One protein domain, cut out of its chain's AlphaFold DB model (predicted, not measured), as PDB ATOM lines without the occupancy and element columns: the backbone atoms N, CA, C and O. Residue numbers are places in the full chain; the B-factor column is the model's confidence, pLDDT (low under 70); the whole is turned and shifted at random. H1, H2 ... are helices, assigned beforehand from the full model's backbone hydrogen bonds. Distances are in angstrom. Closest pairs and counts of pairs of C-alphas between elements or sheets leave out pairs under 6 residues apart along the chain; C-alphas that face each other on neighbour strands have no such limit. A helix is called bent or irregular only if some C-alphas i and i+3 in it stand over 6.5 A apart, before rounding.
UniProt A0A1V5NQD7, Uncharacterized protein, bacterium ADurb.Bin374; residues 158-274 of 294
ATOM      1  N   ALA A 158       5.516  14.226  -3.617       90.00
ATOM      2  CA  ALA A 158       6.929  14.472  -3.321       90.00
ATOM      3  C   ALA A 158       7.714  14.920  -4.565       90.00
ATOM      4  O   ALA A 158       8.509  15.855  -4.499       90.00
ATOM      5  N   THR A 159       7.446  14.302  -5.718       89.81
ATOM      6  CA  THR A 159       8.054  14.679  -7.000       89.81
ATOM      7  C   THR A 159       7.563  16.048  -7.461       89.81
ATOM      8  O   THR A 159       8.346  16.833  -7.984       89.81
ATOM      9  N   VAL A 160       6.286  16.371  -7.228       90.94
ATOM     10  CA  VAL A 160       5.738  17.703  -7.532       90.94
ATOM     11  C   VAL A 160       6.386  18.769  -6.645       90.94
ATOM     12  O   VAL A 160       6.778  19.815  -7.150       90.94
ATOM     13  N   HIS A 161       6.567  18.512  -5.347       89.31
ATOM     14  CA  HIS A 161       7.260  19.425  -4.431       89.31
ATOM     15  C   HIS A 161       8.736  19.635  -4.793       89.31
ATOM     16  O   HIS A 161       9.226  20.766  -4.724       89.31
ATOM     17  N   ASP A 162       9.437  18.576  -5.207       90.75
ATOM     18  CA  ASP A 162      10.805  18.685  -5.729       90.75
ATOM     19  C   ASP A 162      10.827  19.554  -6.995       90.75
ATOM     20  O   ASP A 162      11.591  20.515  -7.084       90.75
ATOM     21  N   LEU A 163       9.900  19.314  -7.927       90.06
ATOM     22  CA  LEU A 163       9.781  20.092  -9.157       90.06
ATOM     23  C   LEU A 163       9.485  21.576  -8.887       90.06
ATOM     24  O   LEU A 163      10.127  22.436  -9.483       90.06
ATOM     25  N   VAL A 164       8.578  21.888  -7.953       90.38
ATOM     26  CA  VAL A 164       8.294  23.263  -7.494       90.38
ATOM     27  C   VAL A 164       9.566  23.930  -6.975       90.38
ATOM     28  O   VAL A 164       9.853  25.077  -7.317       90.38
ATOM     29  N   SER A 165      10.333  23.219  -6.149       89.00
ATOM     30  CA  SER A 165      11.545  23.754  -5.525       89.00
ATOM     31  C   SER A 165      12.640  24.017  -6.560       89.00
ATOM     32  O   SER A 165      13.296  25.059  -6.524       89.00
ATOM     33  N   ARG A 166      12.818  23.093  -7.509       89.75
ATOM     34  CA  ARG A 166      13.789  23.221  -8.602       89.75
ATOM     35  C   ARG A 166      13.412  24.325  -9.581       89.75
ATOM     36  O   ARG A 166      14.275  25.119  -9.936       89.75
ATOM     37  N   LEU A 167      12.135  24.423  -9.949       87.75
ATOM     38  CA  LEU A 167      11.633  25.479 -10.828       87.75
ATOM     39  C   LEU A 167      11.798  26.863 -10.215       87.75
ATOM     40  O   LEU A 167      12.264  27.768 -10.900       87.75
ATOM     41  N   HIS A 168      11.475  27.031  -8.931       86.62
ATOM     42  CA  HIS A 168      11.702  28.303  -8.246       86.62
ATOM     43  C   HIS A 168      13.170  28.717  -8.281       86.62
ATOM     44  O   HIS A 168      13.469  29.839  -8.685       86.62
ATOM     45  N   ARG A 169      14.085  27.807  -7.914       87.62
ATOM     46  CA  ARG A 169      15.529  28.083  -7.951       87.62
ATOM     47  C   ARG A 169      15.990  28.441  -9.357       87.62
ATOM     48  O   ARG A 169      16.625  29.467  -9.542       87.62
ATOM     49  N   GLN A 170      15.594  27.650 -10.350       85.81
ATOM     50  CA  GLN A 170      16.009  27.869 -11.729       85.81
ATOM     51  C   GLN A 170      15.481  29.194 -12.287       85.81
ATOM     52  O   GLN A 170      16.228  29.891 -12.962       85.81
ATOM     53  N   ILE A 171      14.237  29.580 -11.986       83.38
ATOM     54  CA  ILE A 171      13.667  30.867 -12.413       83.38
ATOM     55  C   ILE A 171      14.347  32.038 -11.696       83.38
ATOM     56  O   ILE A 171      14.603  33.063 -12.329       83.38
ATOM     57  N   GLU A 172      14.640  31.919 -10.399       84.31
ATOM     58  CA  GLU A 172      15.404  32.943  -9.676       84.31
ATOM     59  C   GLU A 172      16.808  33.115 -10.254       84.31
ATOM     60  O   GLU A 172      17.222  34.246 -10.511       84.31
ATOM     61  N   ASP A 173      17.510  32.016 -10.514       85.19
ATOM     62  CA  ASP A 173      18.841  32.038 -11.114       85.19
ATOM     63  C   ASP A 173      18.791  32.630 -12.532       85.19
ATOM     64  O   ASP A 173      19.604  33.489 -12.869       85.19
ATOM     65  N   TRP A 174      17.780  32.280 -13.336       84.38
ATOM     66  CA  TRP A 174      17.559  32.851 -14.674       84.38
ATOM     67  C   TRP A 174      17.374  34.371 -14.634       84.38
ATOM     68  O   TRP A 174      17.976  35.098 -15.429       84.38
ATOM     69  N   LYS A 175      16.562  34.855 -13.680       81.12
ATOM     70  CA  LYS A 175      16.323  36.287 -13.450       81.12
ATOM     71  C   LYS A 175      17.596  37.001 -13.006       81.12
ATOM     72  O   LYS A 175      17.876  38.090 -13.501       81.12
ATOM     73  N   ARG A 176      18.381  36.396 -12.107       85.00
ATOM     74  CA  ARG A 176      19.660  36.952 -11.627       85.00
ATOM     75  C   ARG A 176      20.705  37.045 -12.739       85.00
ATOM     76  O   ARG A 176      21.471  38.000 -12.763       85.00
ATOM     77  N   LEU A 177      20.717  36.081 -13.656       84.38
ATOM     78  CA  LEU A 177      21.661  36.018 -14.776       84.38
ATOM     79  C   LEU A 177      21.267  36.907 -15.969       84.38
ATOM     80  O   LEU A 177      22.021  36.977 -16.937       84.38
ATOM     81  N   GLY A 178      20.108  37.579 -15.934       80.44
ATOM     82  CA  GLY A 178      19.647  38.440 -17.032       80.44
ATOM     83  C   GLY A 178      19.391  37.684 -18.342       80.44
ATOM     84  O   GLY A 178      19.486  38.262 -19.424       80.44
ATOM     85  N   MET A 179      19.103  36.383 -18.255       79.38
ATOM     86  CA  MET A 179      18.957  35.513 -19.418       79.38
ATOM     87  C   MET A 179      17.649  35.805 -20.173       79.38
ATOM     88  O   MET A 179      16.615  36.073 -19.551       79.38
ATOM     89  N   PRO A 180      17.644  35.725 -21.517       77.69
ATOM     90  CA  PRO A 180      16.454  36.004 -22.307       77.69
ATOM     91  C   PRO A 180      15.353  34.968 -22.040       77.69
ATOM     92  O   PRO A 180      15.592  33.758 -22.002       77.69
ATOM     93  N   MET A 181      14.113  35.448 -21.905       73.62
ATOM     94  CA  MET A 181      12.931  34.607 -21.645       73.62
ATOM     95  C   MET A 181      12.615  33.640 -22.797       73.62
ATOM     96  O   MET A 181      11.900  32.662 -22.599       73.62
ATOM     97  N   SER A 182      13.176  33.870 -23.988       73.81
ATOM     98  CA  SER A 182      13.047  32.986 -25.152       73.81
ATOM     99  C   SER A 182      13.774  31.644 -24.999       73.81
ATOM    100  O   SER A 182      13.399  30.694 -25.676       73.81
ATOM    101  N   ALA A 183      14.771  31.540 -24.110       75.56
ATOM    102  CA  ALA A 183      15.510  30.299 -23.837       75.56
ATOM    103  C   ALA A 183      14.924  29.480 -22.665       75.56
ATOM    104  O   ALA A 183      15.324  28.342 -22.424       75.56
ATOM    105  N   LEU A 184      13.951  30.050 -21.947       78.31
ATOM    106  CA  LEU A 184      13.261  29.414 -20.827       78.31
ATOM    107  C   LEU A 184      12.505  28.115 -21.208       78.31
ATOM    108  O   LEU A 184      12.576  27.167 -20.429       78.31
ATOM    109  N   PRO A 185      11.819  28.007 -22.370       77.94
ATOM    110  CA  PRO A 185      11.055  26.810 -22.736       77.94
ATOM    111  C   PRO A 185      11.885  25.522 -22.771       77.94
ATOM    112  O   PRO A 185      11.494  24.529 -22.166       77.94
ATOM    113  N   GLU A 186      13.050  25.546 -23.426       81.62
ATOM    114  CA  GLU A 186      13.912  24.364 -23.569       81.62
ATOM    115  C   GLU A 186      14.540  23.957 -22.224       81.62
ATOM    116  O   GLU A 186      14.689  22.775 -21.916       81.62
ATOM    117  N   ALA A 187      14.874  24.940 -21.382       82.19
ATOM    118  CA  ALA A 187      15.415  24.700 -20.048       82.19
ATOM    119  C   ALA A 187      14.368  24.123 -19.082       82.19
ATOM    120  O   ALA A 187      14.696  23.254 -18.271       82.19
ATOM    121  N   LEU A 188      13.115  24.580 -19.185       82.94
ATOM    122  CA  LEU A 188      11.975  24.027 -18.450       82.94
ATOM    123  C   LEU A 188      11.673  22.597 -18.899       82.94
ATOM    124  O   LEU A 188      11.465  21.729 -18.056       82.94
ATOM    125  N   GLU A 189      11.689  22.335 -20.206       83.62
ATOM    126  CA  GLU A 189      11.487  20.995 -20.757       83.62
ATOM    127  C   GLU A 189      12.537  20.005 -20.255       83.62
ATOM    128  O   GLU A 189      12.173  18.940 -19.753       83.62
ATOM    129  N   LYS A 190      13.821  20.381 -20.286       85.88
ATOM    130  CA  LYS A 190      14.906  19.551 -19.742       85.88
ATOM    131  C   LYS A 190      14.746  19.313 -18.246       85.88
ATOM    132  O   LYS A 190      14.776  18.162 -17.819       85.88
ATOM    133  N   LEU A 191      14.496  20.359 -17.451       87.06
ATOM    134  CA  LEU A 191      14.329  20.211 -16.001       87.06
ATOM    135  C   LEU A 191      13.158  19.278 -15.662       87.06
ATOM    136  O   LEU A 191      13.299  18.365 -14.844       87.06
ATOM    137  N   VAL A 192      11.990  19.504 -16.268       85.44
ATOM    138  CA  VAL A 192      10.795  18.696 -16.001       85.44
ATOM    139  C   VAL A 192      11.011  17.266 -16.514       85.44
ATOM    140  O   VAL A 192      10.665  16.316 -15.811       85.44
ATOM    141  N   GLY A 193      11.641  17.091 -17.677       85.81
ATOM    142  CA  GLY A 193      11.939  15.784 -18.269       85.81
ATOM    143  C   GLY A 193      12.899  14.960 -17.415       85.81
ATOM    144  O   GLY A 193      12.618  13.798 -17.114       85.81
ATOM    145  N   GLU A 194      13.981  15.571 -16.933       86.88
ATOM    146  CA  GLU A 194      14.954  14.946 -16.030       86.88
ATOM    147  C   GLU A 194      14.342  14.607 -14.668       86.88
ATOM    148  O   GLU A 194      14.559  13.515 -14.136       86.88
ATOM    149  N   THR A 195      13.540  15.519 -14.112       85.44
ATOM    150  CA  THR A 195      12.914  15.336 -12.794       85.44
ATOM    151  C   THR A 195      11.867  14.223 -12.826       85.44
ATOM    152  O   THR A 195      11.781  13.421 -11.894       85.44
ATOM    153  N   LEU A 196      11.083  14.135 -13.904       82.94
ATOM    154  CA  LEU A 196      10.037  13.123 -14.052       82.94
ATOM    155  C   LEU A 196      10.539  11.816 -14.683       82.94
ATOM    156  O   LEU A 196       9.859  10.795 -14.565       82.94
ATOM    157  N   LYS A 197      11.716  11.831 -15.324       84.19
ATOM    158  CA  LYS A 197      12.255  10.742 -16.160       84.19
ATOM    159  C   LYS A 197      11.293  10.349 -17.285       84.19
ATOM    160  O   LYS A 197      11.032   9.166 -17.516       84.19
ATOM    161  N   ILE A 198      10.722  11.351 -17.950       82.25
ATOM    162  CA  ILE A 198       9.758  11.187 -19.044       82.25
ATOM    163  C   ILE A 198      10.270  11.970 -20.248       82.25
ATOM    164  O   ILE A 198      10.787  13.072 -20.092       82.25
ATOM    165  N   ASP A 199      10.087  11.408 -21.437       79.88
ATOM    166  CA  ASP A 199      10.218  12.161 -22.678       79.88
ATOM    167  C   ASP A 199       8.996  13.077 -22.851       79.88
ATOM    168  O   ASP A 199       7.861  12.603 -22.961       79.88
ATOM    169  N   LEU A 200       9.228  14.388 -22.790       79.38
ATOM    170  CA  LEU A 200       8.187  15.418 -22.809       79.38
ATOM    171  C   LEU A 200       7.984  16.043 -24.190       79.38
ATOM    172  O   LEU A 200       7.205  16.995 -24.296       79.38
ATOM    173  N   ALA A 201       8.631  15.505 -25.228       73.69
ATOM    174  CA  ALA A 201       8.558  16.040 -26.579       73.69
ATOM    175  C   ALA A 201       7.096  16.230 -27.028       73.69
ATOM    176  O   ALA A 201       6.321  15.278 -27.159       73.69
ATOM    177  N   GLY A 202       6.707  17.487 -27.257       71.81
ATOM    178  CA  GLY A 202       5.357  17.849 -27.697       71.81
ATOM    179  C   GLY A 202       4.269  17.813 -26.611       71.81
ATOM    180  O   GLY A 202       3.086  17.802 -26.955       71.81
ATOM    181  N   SER A 203       4.623  17.808 -25.319       83.50
ATOM    182  CA  SER A 203       3.640  17.871 -24.227       83.50
ATOM    183  C   SER A 203       2.898  19.215 -24.196       83.50
ATOM    184  O   SER A 203       3.489  20.284 -24.014       83.50
ATOM    185  N   LEU A 204       1.567  19.162 -24.304       84.50
ATOM    186  CA  LEU A 204       0.712  20.353 -24.243       84.50
ATOM    187  C   LEU A 204       0.633  20.904 -22.819       84.50
ATOM    188  O   LEU A 204       0.560  22.118 -22.622       84.50
ATOM    189  N   ALA A 205       0.654  20.023 -21.817       83.75
ATOM    190  CA  ALA A 205       0.722  20.414 -20.415       83.75
ATOM    191  C   ALA A 205       2.008  21.202 -20.109       83.75
ATOM    192  O   ALA A 205       1.946  22.240 -19.450       83.75
ATOM    193  N   LEU A 206       3.155  20.776 -20.640       83.94
ATOM    194  CA  LEU A 206       4.405  21.517 -20.476       83.94
ATOM    195  C   LEU A 206       4.372  22.871 -21.206       83.94
ATOM    196  O   LEU A 206       4.747  23.885 -20.624       83.94
ATOM    197  N   ALA A 207       3.852  22.921 -22.436       83.94
ATOM    198  CA  ALA A 207       3.695  24.180 -23.170       83.94
ATOM    199  C   ALA A 207       2.830  25.205 -22.407       83.94
ATOM    200  O   ALA A 207       3.126  26.402 -22.413       83.94
ATOM    201  N   ARG A 208       1.794  24.737 -21.693       83.94
ATOM    202  CA  ARG A 208       0.978  25.578 -20.800       83.94
ATOM    203  C   ARG A 208       1.781  26.121 -19.622       83.94
ATOM    204  O   ARG A 208       1.707  27.319 -19.372       83.94
ATOM    205  N   LEU A 209       2.575  25.283 -18.948       84.25
ATOM    206  CA  LEU A 209       3.447  25.722 -17.849       84.25
ATOM    207  C   LEU A 209       4.387  26.843 -18.298       84.25
ATOM    208  O   LEU A 209       4.503  27.869 -17.632       84.25
ATOM    209  N   THR A 210       5.027  26.661 -19.450       83.12
ATOM    210  CA  THR A 210       5.935  27.654 -20.022       83.12
ATOM    211  C   THR A 210       5.212  28.971 -20.314       83.12
ATOM    212  O   THR A 210       5.721  30.033 -19.960       83.12
ATOM    213  N   GLY A 211       4.009  28.925 -20.895       82.50
ATOM    214  CA  GLY A 211       3.190  30.117 -21.140       82.50
ATOM    215  C   GLY A 211       2.780  30.854 -19.857       82.50
ATOM    216  O   GLY A 211       2.826  32.083 -19.802       82.50
ATOM    217  N   GLU A 212       2.436  30.119 -18.800       82.75
ATOM    218  CA  GLU A 212       2.119  30.700 -17.491       82.75
ATOM    219  C   GLU A 212       3.347  31.360 -16.838       82.75
ATOM    220  O   GLU A 212       3.259  32.484 -16.351       82.75
ATOM    221  N   ILE A 213       4.526  30.736 -16.906       81.69
ATOM    222  CA  ILE A 213       5.753  31.323 -16.341       81.69
ATOM    223  C   ILE A 213       6.198  32.559 -17.140       81.69
ATOM    224  O   ILE A 213       6.578  33.572 -16.550       81.69
ATOM    225  N   VAL A 214       6.123  32.516 -18.474       80.81
ATOM    226  CA  VAL A 214       6.469  33.659 -19.340       80.81
ATOM    227  C   VAL A 214       5.512  34.836 -19.129       80.81
ATOM    228  O   VAL A 214       5.943  35.985 -19.187       80.81
ATOM    229  N   SER A 215       4.240  34.573 -18.813       79.44
ATOM    230  CA  SER A 215       3.262  35.611 -18.452       79.44
ATOM    231  C   SER A 215       3.405  36.140 -17.015       79.44
ATOM    232  O   SER A 215       2.670  37.043 -16.621       79.44
ATOM    233  N   GLY A 216       4.386  35.647 -16.250       73.44
ATOM    234  CA  GLY A 216       4.734  36.154 -14.922       73.44
ATOM    235  C   GLY A 216       4.115  35.385 -13.756       73.44
ATOM    236  O   GLY A 216       4.252  35.827 -12.613       73.44
ATOM    237  N   ALA A 217       3.468  34.241 -13.999       78.19
ATOM    238  CA  ALA A 217       2.964  33.395 -12.924       78.19
ATOM    239  C   ALA A 217       4.120  32.788 -12.113       78.19
ATOM    240  O   ALA A 217       5.124  32.320 -12.656       78.19
ATOM    241  N   VAL A 218       3.961  32.769 -10.790       79.50
ATOM    242  CA  VAL A 218       4.882  32.073  -9.887       79.50
ATOM    243  C   VAL A 218       4.468  30.598  -9.829       79.50
ATOM    244  O   VAL A 218       3.301  30.322  -9.540       79.50
ATOM    245  N   PRO A 219       5.375  29.643 -10.104       78.88
ATOM    246  CA  PRO A 219       5.022  28.231 -10.154       78.88
ATOM    247  C   PRO A 219       4.794  27.662  -8.753       78.88
ATOM    248  O   PRO A 219       5.711  27.176  -8.098       78.88
ATOM    249  N   ASP A 220       3.549  27.691  -8.289       85.69
ATOM    250  CA  ASP A 220       3.155  27.074  -7.028       85.69
ATOM    251  C   ASP A 220       2.821  25.577  -7.179       85.69
ATOM    252  O   ASP A 220       2.723  25.016  -8.278       85.69
ATOM    253  N   PHE A 221       2.641  24.897  -6.044       87.56
ATOM    254  CA  PHE A 221       2.319  23.469  -6.029       87.56
ATOM    255  C   PHE A 221       1.019  23.148  -6.778       87.56
ATOM    256  O   PHE A 221       0.938  22.124  -7.452       87.56
ATOM    257  N   ARG A 222      -0.007  24.003  -6.691       88.31
ATOM    258  CA  ARG A 222      -1.317  23.738  -7.311       88.31
ATOM    259  C   ARG A 222      -1.260  23.834  -8.828       88.31
ATOM    260  O   ARG A 222      -1.966  23.083  -9.507       88.31
ATOM    261  N   LEU A 223      -0.473  24.764  -9.356       86.50
ATOM    262  CA  LEU A 223      -0.203  24.868 -10.778       86.50
ATOM    263  C   LEU A 223       0.572  23.639 -11.250       86.50
ATOM    264  O   LEU A 223       0.098  22.901 -12.114       86.50
ATOM    265  N   LEU A 224       1.708  23.346 -10.617       88.62
ATOM    266  CA  LEU A 224       2.559  22.235 -11.041       88.62
ATOM    267  C   LEU A 224       1.902  20.870 -10.869       88.62
ATOM    268  O   LEU A 224       2.109  19.999 -11.711       88.62
ATOM    269  N   ARG A 225       1.036  20.692  -9.867       92.25
ATOM    270  CA  ARG A 225       0.203  19.494  -9.729       92.25
ATOM    271  C   ARG A 225      -0.719  19.314 -10.934       92.25
ATOM    272  O   ARG A 225      -0.747  18.228 -11.503       92.25
ATOM    273  N   ARG A 226      -1.426  20.367 -11.361       88.56
ATOM    274  CA  ARG A 226      -2.316  20.319 -12.537       88.56
ATOM    275  C   ARG A 226      -1.556  20.000 -13.822       88.56
ATOM    276  O   ARG A 226      -2.045  19.217 -14.635       88.56
ATOM    277  N   ILE A 227      -0.359  20.559 -13.982       88.12
ATOM    278  CA  ILE A 227       0.517  20.261 -15.119       88.12
ATOM    279  C   ILE A 227       1.011  18.814 -15.064       88.12
ATOM    280  O   ILE A 227       0.883  18.100 -16.054       88.12
ATOM    281  N   CYS A 228       1.490  18.346 -13.912       88.19
ATOM    282  CA  CYS A 228       1.914  16.959 -13.718       88.19
ATOM    283  C   CYS A 228       0.766  15.971 -13.976       88.19
ATOM    284  O   CYS A 228       0.965  14.964 -14.648       88.19
ATOM    285  N   ASP A 229      -0.450  16.269 -13.520       89.31
ATOM    286  CA  ASP A 229      -1.631  15.458 -13.827       89.31
ATOM    287  C   ASP A 229      -1.946  15.461 -15.336       89.31
ATOM    288  O   ASP A 229      -2.331  14.428 -15.886       89.31
ATOM    289  N   GLY A 230      -1.737  16.588 -16.025       86.56
ATOM    290  CA  GLY A 230      -1.822  16.693 -17.484       86.56
ATOM    291  C   GLY A 230      -0.789  15.820 -18.204       86.56
ATOM    292  O   GLY A 230      -1.166  14.969 -19.009       86.56
ATOM    293  N   ILE A 231       0.492  15.950 -17.843       88.50
ATOM    294  CA  ILE A 231       1.606  15.142 -18.369       88.50
ATOM    295  C   ILE A 231       1.346  13.652 -18.127       88.50
ATOM    296  O   ILE A 231       1.565  12.816 -19.006       88.50
ATOM    297  N   ALA A 232       0.842  13.299 -16.944       88.56
ATOM    298  CA  ALA A 232       0.562  11.919 -16.590       88.56
ATOM    299  C   ALA A 232      -0.574  11.314 -17.427       88.56
ATOM    300  O   ALA A 232      -0.492  10.147 -17.829       88.56
ATOM    301  N   ARG A 233      -1.607  12.105 -17.742       87.44
ATOM    302  CA  ARG A 233      -2.686  11.707 -18.660       87.44
ATOM    303  C   ARG A 233      -2.182  11.548 -20.091       87.44
ATOM    304  O   ARG A 233      -2.472  10.522 -20.699       87.44
ATOM    305  N   GLU A 234      -1.409  12.506 -20.601       88.19
ATOM    306  CA  GLU A 234      -0.806  12.450 -21.943       88.19
ATOM    307  C   GLU A 234       0.088  11.211 -22.094       88.19
ATOM    308  O   GLU A 234      -0.104  10.401 -23.002       88.19
ATOM    309  N   SER A 235       0.983  10.990 -21.130       85.81
ATOM    310  CA  SER A 235       1.881   9.829 -21.096       85.81
ATOM    311  C   SER A 235       1.117   8.506 -21.017       85.81
ATOM    312  O   SER A 235       1.461   7.542 -21.701       85.81
ATOM    313  N   SER A 236       0.056   8.443 -20.205       85.56
ATOM    314  CA  SER A 236      -0.796   7.250 -20.110       85.56
ATOM    315  C   SER A 236      -1.535   6.981 -21.421       85.56
ATOM    316  O   SER A 236      -1.579   5.838 -21.869       85.56
ATOM    317  N   ALA A 237      -2.064   8.020 -22.071       85.81
ATOM    318  CA  ALA A 237      -2.746   7.898 -23.356       85.81
ATOM    319  C   ALA A 237      -1.802   7.413 -24.466       85.81
ATOM    320  O   ALA A 237      -2.179   6.550 -25.258       85.81
ATOM    321  N   LEU A 238      -0.562   7.908 -24.505       85.50
ATOM    322  CA  LEU A 238       0.457   7.444 -25.452       85.50
ATOM    323  C   LEU A 238       0.834   5.977 -25.218       85.50
ATOM    324  O   LEU A 238       0.882   5.201 -26.174       85.50
ATOM    325  N   ARG A 239       1.034   5.567 -23.958       85.25
ATOM    326  CA  ARG A 239       1.298   4.161 -23.606       85.25
ATOM    327  C   ARG A 239       0.141   3.246 -23.999       85.25
ATOM    328  O   ARG A 239       0.396   2.173 -24.535       85.25
ATOM    329  N   MET A 240      -1.102   3.680 -23.788       86.44
ATOM    330  CA  MET A 240      -2.296   2.946 -24.223       86.44
ATOM    331  C   MET A 240      -2.362   2.818 -25.747       86.44
ATOM    332  O   MET A 240      -2.512   1.712 -26.248       86.44
ATOM    333  N   ARG A 241      -2.159   3.907 -26.502       86.81
ATOM    334  CA  ARG A 241      -2.145   3.861 -27.977       86.81
ATOM    335  C   ARG A 241      -1.066   2.929 -28.521       86.81
ATOM    336  O   ARG A 241      -1.331   2.176 -29.452       86.81
ATOM    337  N   LYS A 242       0.139   2.977 -27.943       86.69
ATOM    338  CA  LYS A 242       1.229   2.067 -28.310       86.69
ATOM    339  C   LYS A 242       0.847   0.617 -28.013       86.69
ATOM    340  O   LYS A 242       0.948  -0.219 -28.895       86.69
ATOM    341  N   HIS A 243       0.332   0.347 -26.816       86.00
ATOM    342  CA  HIS A 243      -0.154  -0.979 -26.443       86.00
ATOM    343  C   HIS A 243      -1.238  -1.496 -27.403       86.00
ATOM    344  O   HIS A 243      -1.184  -2.646 -27.827       86.00
ATOM    345  N   ASP A 244      -2.208  -0.659 -27.773       86.00
ATOM    346  CA  ASP A 244      -3.293  -1.051 -28.674       86.00
ATOM    347  C   ASP A 244      -2.790  -1.323 -30.095       86.00
ATOM    348  O   ASP A 244      -3.237  -2.280 -30.729       86.00
ATOM    349  N   ARG A 245      -1.818  -0.534 -30.568       87.44
ATOM    350  CA  ARG A 245      -1.127  -0.779 -31.836       87.44
ATOM    351  C   ARG A 245      -0.355  -2.096 -31.805       87.44
ATOM    352  O   ARG A 245      -0.587  -2.937 -32.666       87.44
ATOM    353  N   ASP A 246       0.473  -2.314 -30.787       85.12
ATOM    354  CA  ASP A 246       1.249  -3.547 -30.621       85.12
ATOM    355  C   ASP A 246       0.313  -4.769 -30.525       85.12
ATOM    356  O   ASP A 246       0.573  -5.829 -31.097       85.12
ATOM    357  N   ARG A 247      -0.831  -4.624 -29.841       84.62
ATOM    358  CA  ARG A 247      -1.874  -5.656 -29.757       84.62
ATOM    359  C   ARG A 247      -2.512  -5.938 -31.117       84.62
ATOM    360  O   ARG A 247      -2.775  -7.101 -31.423       84.62
ATOM    361  N   ALA A 248      -2.795  -4.909 -31.912       83.62
ATOM    362  CA  ALA A 248      -3.354  -5.061 -33.252       83.62
ATOM    363  C   ALA A 248      -2.361  -5.749 -34.203       83.62
ATOM    364  O   ALA A 248      -2.740  -6.704 -34.879       83.62
ATOM    365  N   GLU A 249      -1.092  -5.338 -34.186       84.31
ATOM    366  CA  GLU A 249      -0.018  -5.939 -34.986       84.31
ATOM    367  C   GLU A 249       0.180  -7.421 -34.625       84.31
ATOM    368  O   GLU A 249       0.204  -8.277 -35.509       84.31
ATOM    369  N   ARG A 250       0.202  -7.761 -33.326       82.06
ATOM    370  CA  ARG A 250       0.252  -9.164 -32.871       82.06
ATOM    371  C   ARG A 250      -0.951  -9.973 -33.345       82.06
ATOM    372  O   ARG A 250      -0.780 -11.082 -33.840       82.06
ATOM    373  N   ARG A 251      -2.170  -9.434 -33.227       82.31
ATOM    374  CA  ARG A 251      -3.388 -10.106 -33.717       82.31
ATOM    375  C   ARG A 251      -3.338 -10.354 -35.220       82.31
ATOM    376  O   ARG A 251      -3.731 -11.428 -35.662       82.31
ATOM    377  N   GLN A 252      -2.847  -9.388 -35.991       82.44
ATOM    378  CA  GLN A 252      -2.699  -9.526 -37.436       82.44
ATOM    379  C   GLN A 252      -1.662 -10.596 -37.795       82.44
ATOM    380  O   GLN A 252      -1.949 -11.452 -38.628       82.44
ATOM    381  N   ALA A 253      -0.504 -10.601 -37.130       81.06
ATOM    382  CA  ALA A 253       0.526 -11.621 -37.331       81.06
ATOM    383  C   ALA A 253       0.009 -13.033 -36.998       81.06
ATOM    384  O   ALA A 253       0.196 -13.963 -37.780       81.06
ATOM    385  N   LEU A 254      -0.720 -13.181 -35.885       81.25
ATOM    386  CA  LEU A 254      -1.364 -14.443 -35.504       81.25
ATOM    387  C   LEU A 254      -2.414 -14.893 -36.529       81.25
ATOM    388  O   LEU A 254      -2.477 -16.072 -36.872       81.25
ATOM    389  N   ALA A 255      -3.232 -13.970 -37.039       80.31
ATOM    390  CA  ALA A 255      -4.219 -14.275 -38.072       80.31
ATOM    391  C   ALA A 255      -3.552 -14.729 -39.381       80.31
ATOM    392  O   ALA A 255      -3.997 -15.706 -39.982       80.31
ATOM    393  N   MET A 256      -2.461 -14.071 -39.787       79.75
ATOM    394  CA  MET A 256      -1.668 -14.467 -40.955       79.75
ATOM    395  C   MET A 256      -1.083 -15.871 -40.779       79.75
ATOM    396  O   MET A 256      -1.313 -16.720 -41.640       79.75
ATOM    397  N   ALA A 257      -0.436 -16.149 -39.643       77.31
ATOM    398  CA  ALA A 257       0.127 -17.465 -39.337       77.31
ATOM    399  C   ALA A 257      -0.939 -18.579 -39.346       77.31
ATOM    400  O   ALA A 257      -0.728 -19.640 -39.933       77.31
ATOM    401  N   ARG A 258      -2.124 -18.327 -38.768       79.94
ATOM    402  CA  ARG A 258      -3.262 -19.265 -38.822       79.94
ATOM    403  C   ARG A 258      -3.757 -19.492 -40.252       79.94
ATOM    404  O   ARG A 258      -4.051 -20.630 -40.616       79.94
ATOM    405  N   SER A 259      -3.838 -18.439 -41.067       75.19
ATOM    406  CA  SER A 259      -4.247 -18.567 -42.471       75.19
ATOM    407  C   SER A 259      -3.242 -19.388 -43.282       75.19
ATOM    408  O   SER A 259      -3.641 -20.276 -44.033       75.19
ATOM    409  N   GLU A 260      -1.943 -19.169 -43.068       76.31
ATOM    410  CA  GLU A 260      -0.879 -19.912 -43.736       76.31
ATOM    411  C   GLU A 260      -0.913 -21.394 -43.351       76.31
ATOM    412  O   GLU A 260      -0.844 -22.260 -44.223       76.31
ATOM    413  N   LEU A 261      -1.096 -21.698 -42.062       75.50
ATOM    414  CA  LEU A 261      -1.251 -23.070 -41.583       75.50
ATOM    415  C   LEU A 261      -2.476 -23.744 -42.215       75.50
ATOM    416  O   LEU A 261      -2.377 -24.888 -42.656       75.50
ATOM    417  N   SER A 262      -3.601 -23.033 -42.339       72.12
ATOM    418  CA  SER A 262      -4.802 -23.542 -43.015       72.12
ATOM    419  C   SER A 262      -4.563 -23.832 -44.499       72.12
ATOM    420  O   SER A 262      -5.008 -24.865 -44.998       72.12
ATOM    421  N   VAL A 263      -3.852 -22.952 -45.212       72.38
ATOM    422  CA  VAL A 263      -3.500 -23.158 -46.628       72.38
ATOM    423  C   VAL A 263      -2.567 -24.355 -46.777       72.38
ATOM    424  O   VAL A 263      -2.814 -25.215 -47.619       72.38
ATOM    425  N   ARG A 264      -1.536 -24.471 -45.931       65.81
ATOM    426  CA  ARG A 264      -0.645 -25.641 -45.921       65.81
ATOM    427  C   ARG A 264      -1.429 -26.924 -45.645       65.81
ATOM    428  O   ARG A 264      -1.285 -27.880 -46.401       65.81
ATOM    429  N   LYS A 265      -2.329 -26.927 -44.654       67.88
ATOM    430  CA  LYS A 265      -3.207 -28.077 -44.389       67.88
ATOM    431  C   LYS A 265      -4.018 -28.439 -45.638       67.88
ATOM    432  O   LYS A 265      -4.052 -29.606 -46.013       67.88
ATOM    433  N   MET A 266      -4.610 -27.468 -46.330       66.75
ATOM    434  CA  MET A 266      -5.367 -27.730 -47.560       66.75
ATOM    435  C   MET A 266      -4.493 -28.312 -48.683       66.75
ATOM    436  O   MET A 266      -4.912 -29.273 -49.325       66.75
ATOM    437  N   LEU A 267      -3.286 -27.776 -48.891       64.06
ATOM    438  CA  LEU A 267      -2.367 -28.200 -49.954       64.06
ATOM    439  C   LEU A 267      -1.790 -29.603 -49.738       64.06
ATOM    440  O   LEU A 267      -1.591 -30.321 -50.710       64.06
ATOM    441  N   PHE A 268      -1.518 -30.000 -48.493       64.06
ATOM    442  CA  PHE A 268      -0.926 -31.311 -48.206       64.06
ATOM    443  C   PHE A 268      -1.983 -32.381 -47.928       64.06
ATOM    444  O   PHE A 268      -1.899 -33.488 -48.450       64.06
ATOM    445  N   THR A 269      -3.012 -32.054 -47.149       66.69
ATOM    446  CA  THR A 269      -3.954 -33.056 -46.628       66.69
ATOM    447  C   THR A 269      -5.011 -33.456 -47.658       66.69
ATOM    448  O   THR A 269      -5.367 -34.628 -47.743       66.69
ATOM    449  N   THR A 270      -5.503 -32.509 -48.465       68.50
ATOM    450  CA  THR A 270      -6.575 -32.776 -49.446       68.50
ATOM    451  C   THR A 270      -6.116 -33.730 -50.553       68.50
ATOM    452  O   THR A 270      -6.783 -34.745 -50.747       68.50
ATOM    453  N   PRO A 271      -4.956 -33.510 -51.209       69.25
ATOM    454  CA  PRO A 271      -4.473 -34.437 -52.232       69.25
ATOM    455  C   PRO A 271      -4.117 -35.815 -51.660       69.25
ATOM    456  O   PRO A 271      -4.323 -36.826 -52.323       69.25
ATOM    457  N   LEU A 272      -3.622 -35.876 -50.415       65.94
ATOM    458  CA  LEU A 272      -3.379 -37.142 -49.712       65.94
ATOM    459  C   LEU A 272      -4.679 -37.929 -49.510       65.94
ATOM    460  O   LEU A 272      -4.729 -39.121 -49.806       65.94
ATOM    461  N   LEU A 273      -5.744 -37.266 -49.056       67.31
ATOM    462  CA  LEU A 273      -7.056 -37.889 -48.877       67.31
ATOM    463  C   LEU A 273      -7.678 -38.329 -50.208       67.31
ATOM    464  O   LEU A 273      -8.282 -39.398 -50.266       67.31
ATOM    465  N   GLU A 274      -7.518 -37.547 -51.276       70.56
ATOM    466  CA  GLU A 274      -7.951 -37.926 -52.626       70.56
ATOM    467  C   GLU A 274      -7.177 -39.137 -53.157       70.56
ATOM    468  O   GLU A 274      -7.790 -40.067 -53.680       70.56
TER     469      GLU A 274
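This is residues 158 to 274 of the 294 residues of an uncharacterized protein of bacterium ADurb.Bin374 (UniProt A0A1V5NQD7). A small compact head of helices with one very long, straight arm: H1, H2, H3 and the beginning of H4 pack together in a four-sided ring of contacts, and the rest of H4, residues 236 to 274, sticks out from this head on its own. Within the head, H1 and H2 make one helical hairpin, and H3 with the beginning of H4 makes another. The printed part has 117 residues with four named helices, in the order H1, H2, H3, H4, and no named strand; the class is all helix. The whole is extended, with a radius of gyration of the C-alphas of 25.4 A, and the C-alphas span 89 by 26 by 20 A, the arm making the length.

Find C-alpha 221 at (2.319, 23.469, -6.029); from there H4, residues 221 to 274, runs 77.8 A to C-alpha 274 at (-7.951, -37.926, -52.626). H4 is neither bent nor irregular, but only just: C-alphas 267 and 270 are 6.2 A apart. Go back to C-alpha 158 at (6.929, 14.472, -3.321), where H1, residues 158 to 176, begins its 27.1 A. H2, residues 181 to 196, measures 23.0 A and is irregular, only just: C-alphas 182 and 185 are 6.9 A apart. H3, residues 204 to 214, measures 15.3 A.

Start at H4, which touches H3 with its residues 224 to 231 alone; look at the closest C-alphas, those of Ala 205 and Ile 227, 5.3 A apart. This hairpin has a shallow tilt of 20 degrees, opposite ways. H4 touches H1 with residues 221 to 228 alone, at a steep tilt of 58 degrees; the closest C-alphas are those of Val 164 and Phe 221, 6.2 A apart. In the hairpin of H1 and H2, with a shallow tilt of 25 degrees, H1 touches H2 with residues 159 to 167 alone, and the closest C-alphas, of Leu 163 and Thr 195, are 6.8 A apart. H2 touches H3 at a steep tilt of 47 degrees, with the C-alphas of Pro 185 and Thr 210 closest at 5.9 A. The helix packing is part aligned, part crossed: two of these four tilts are shallow. H1 and H3 are apart, as are H2 and H4. In H1 and H3 every O i to N i+4 pair is within hydrogen-bond range; in H2 9 of 12 are, in H4 48 of 50.

The C-alphas of Arg 176 and Glu 274 are the two farthest apart, at 89.7 A. Without residues 236 to 274, which stand free, the body spans 35 by 24 by 21 A. The printed part has no cut; H1 to H2 is a tight link, the other two are short. Mean pLDDT of the printed part is 82.0; look for values under 70 at residues 264 to 273.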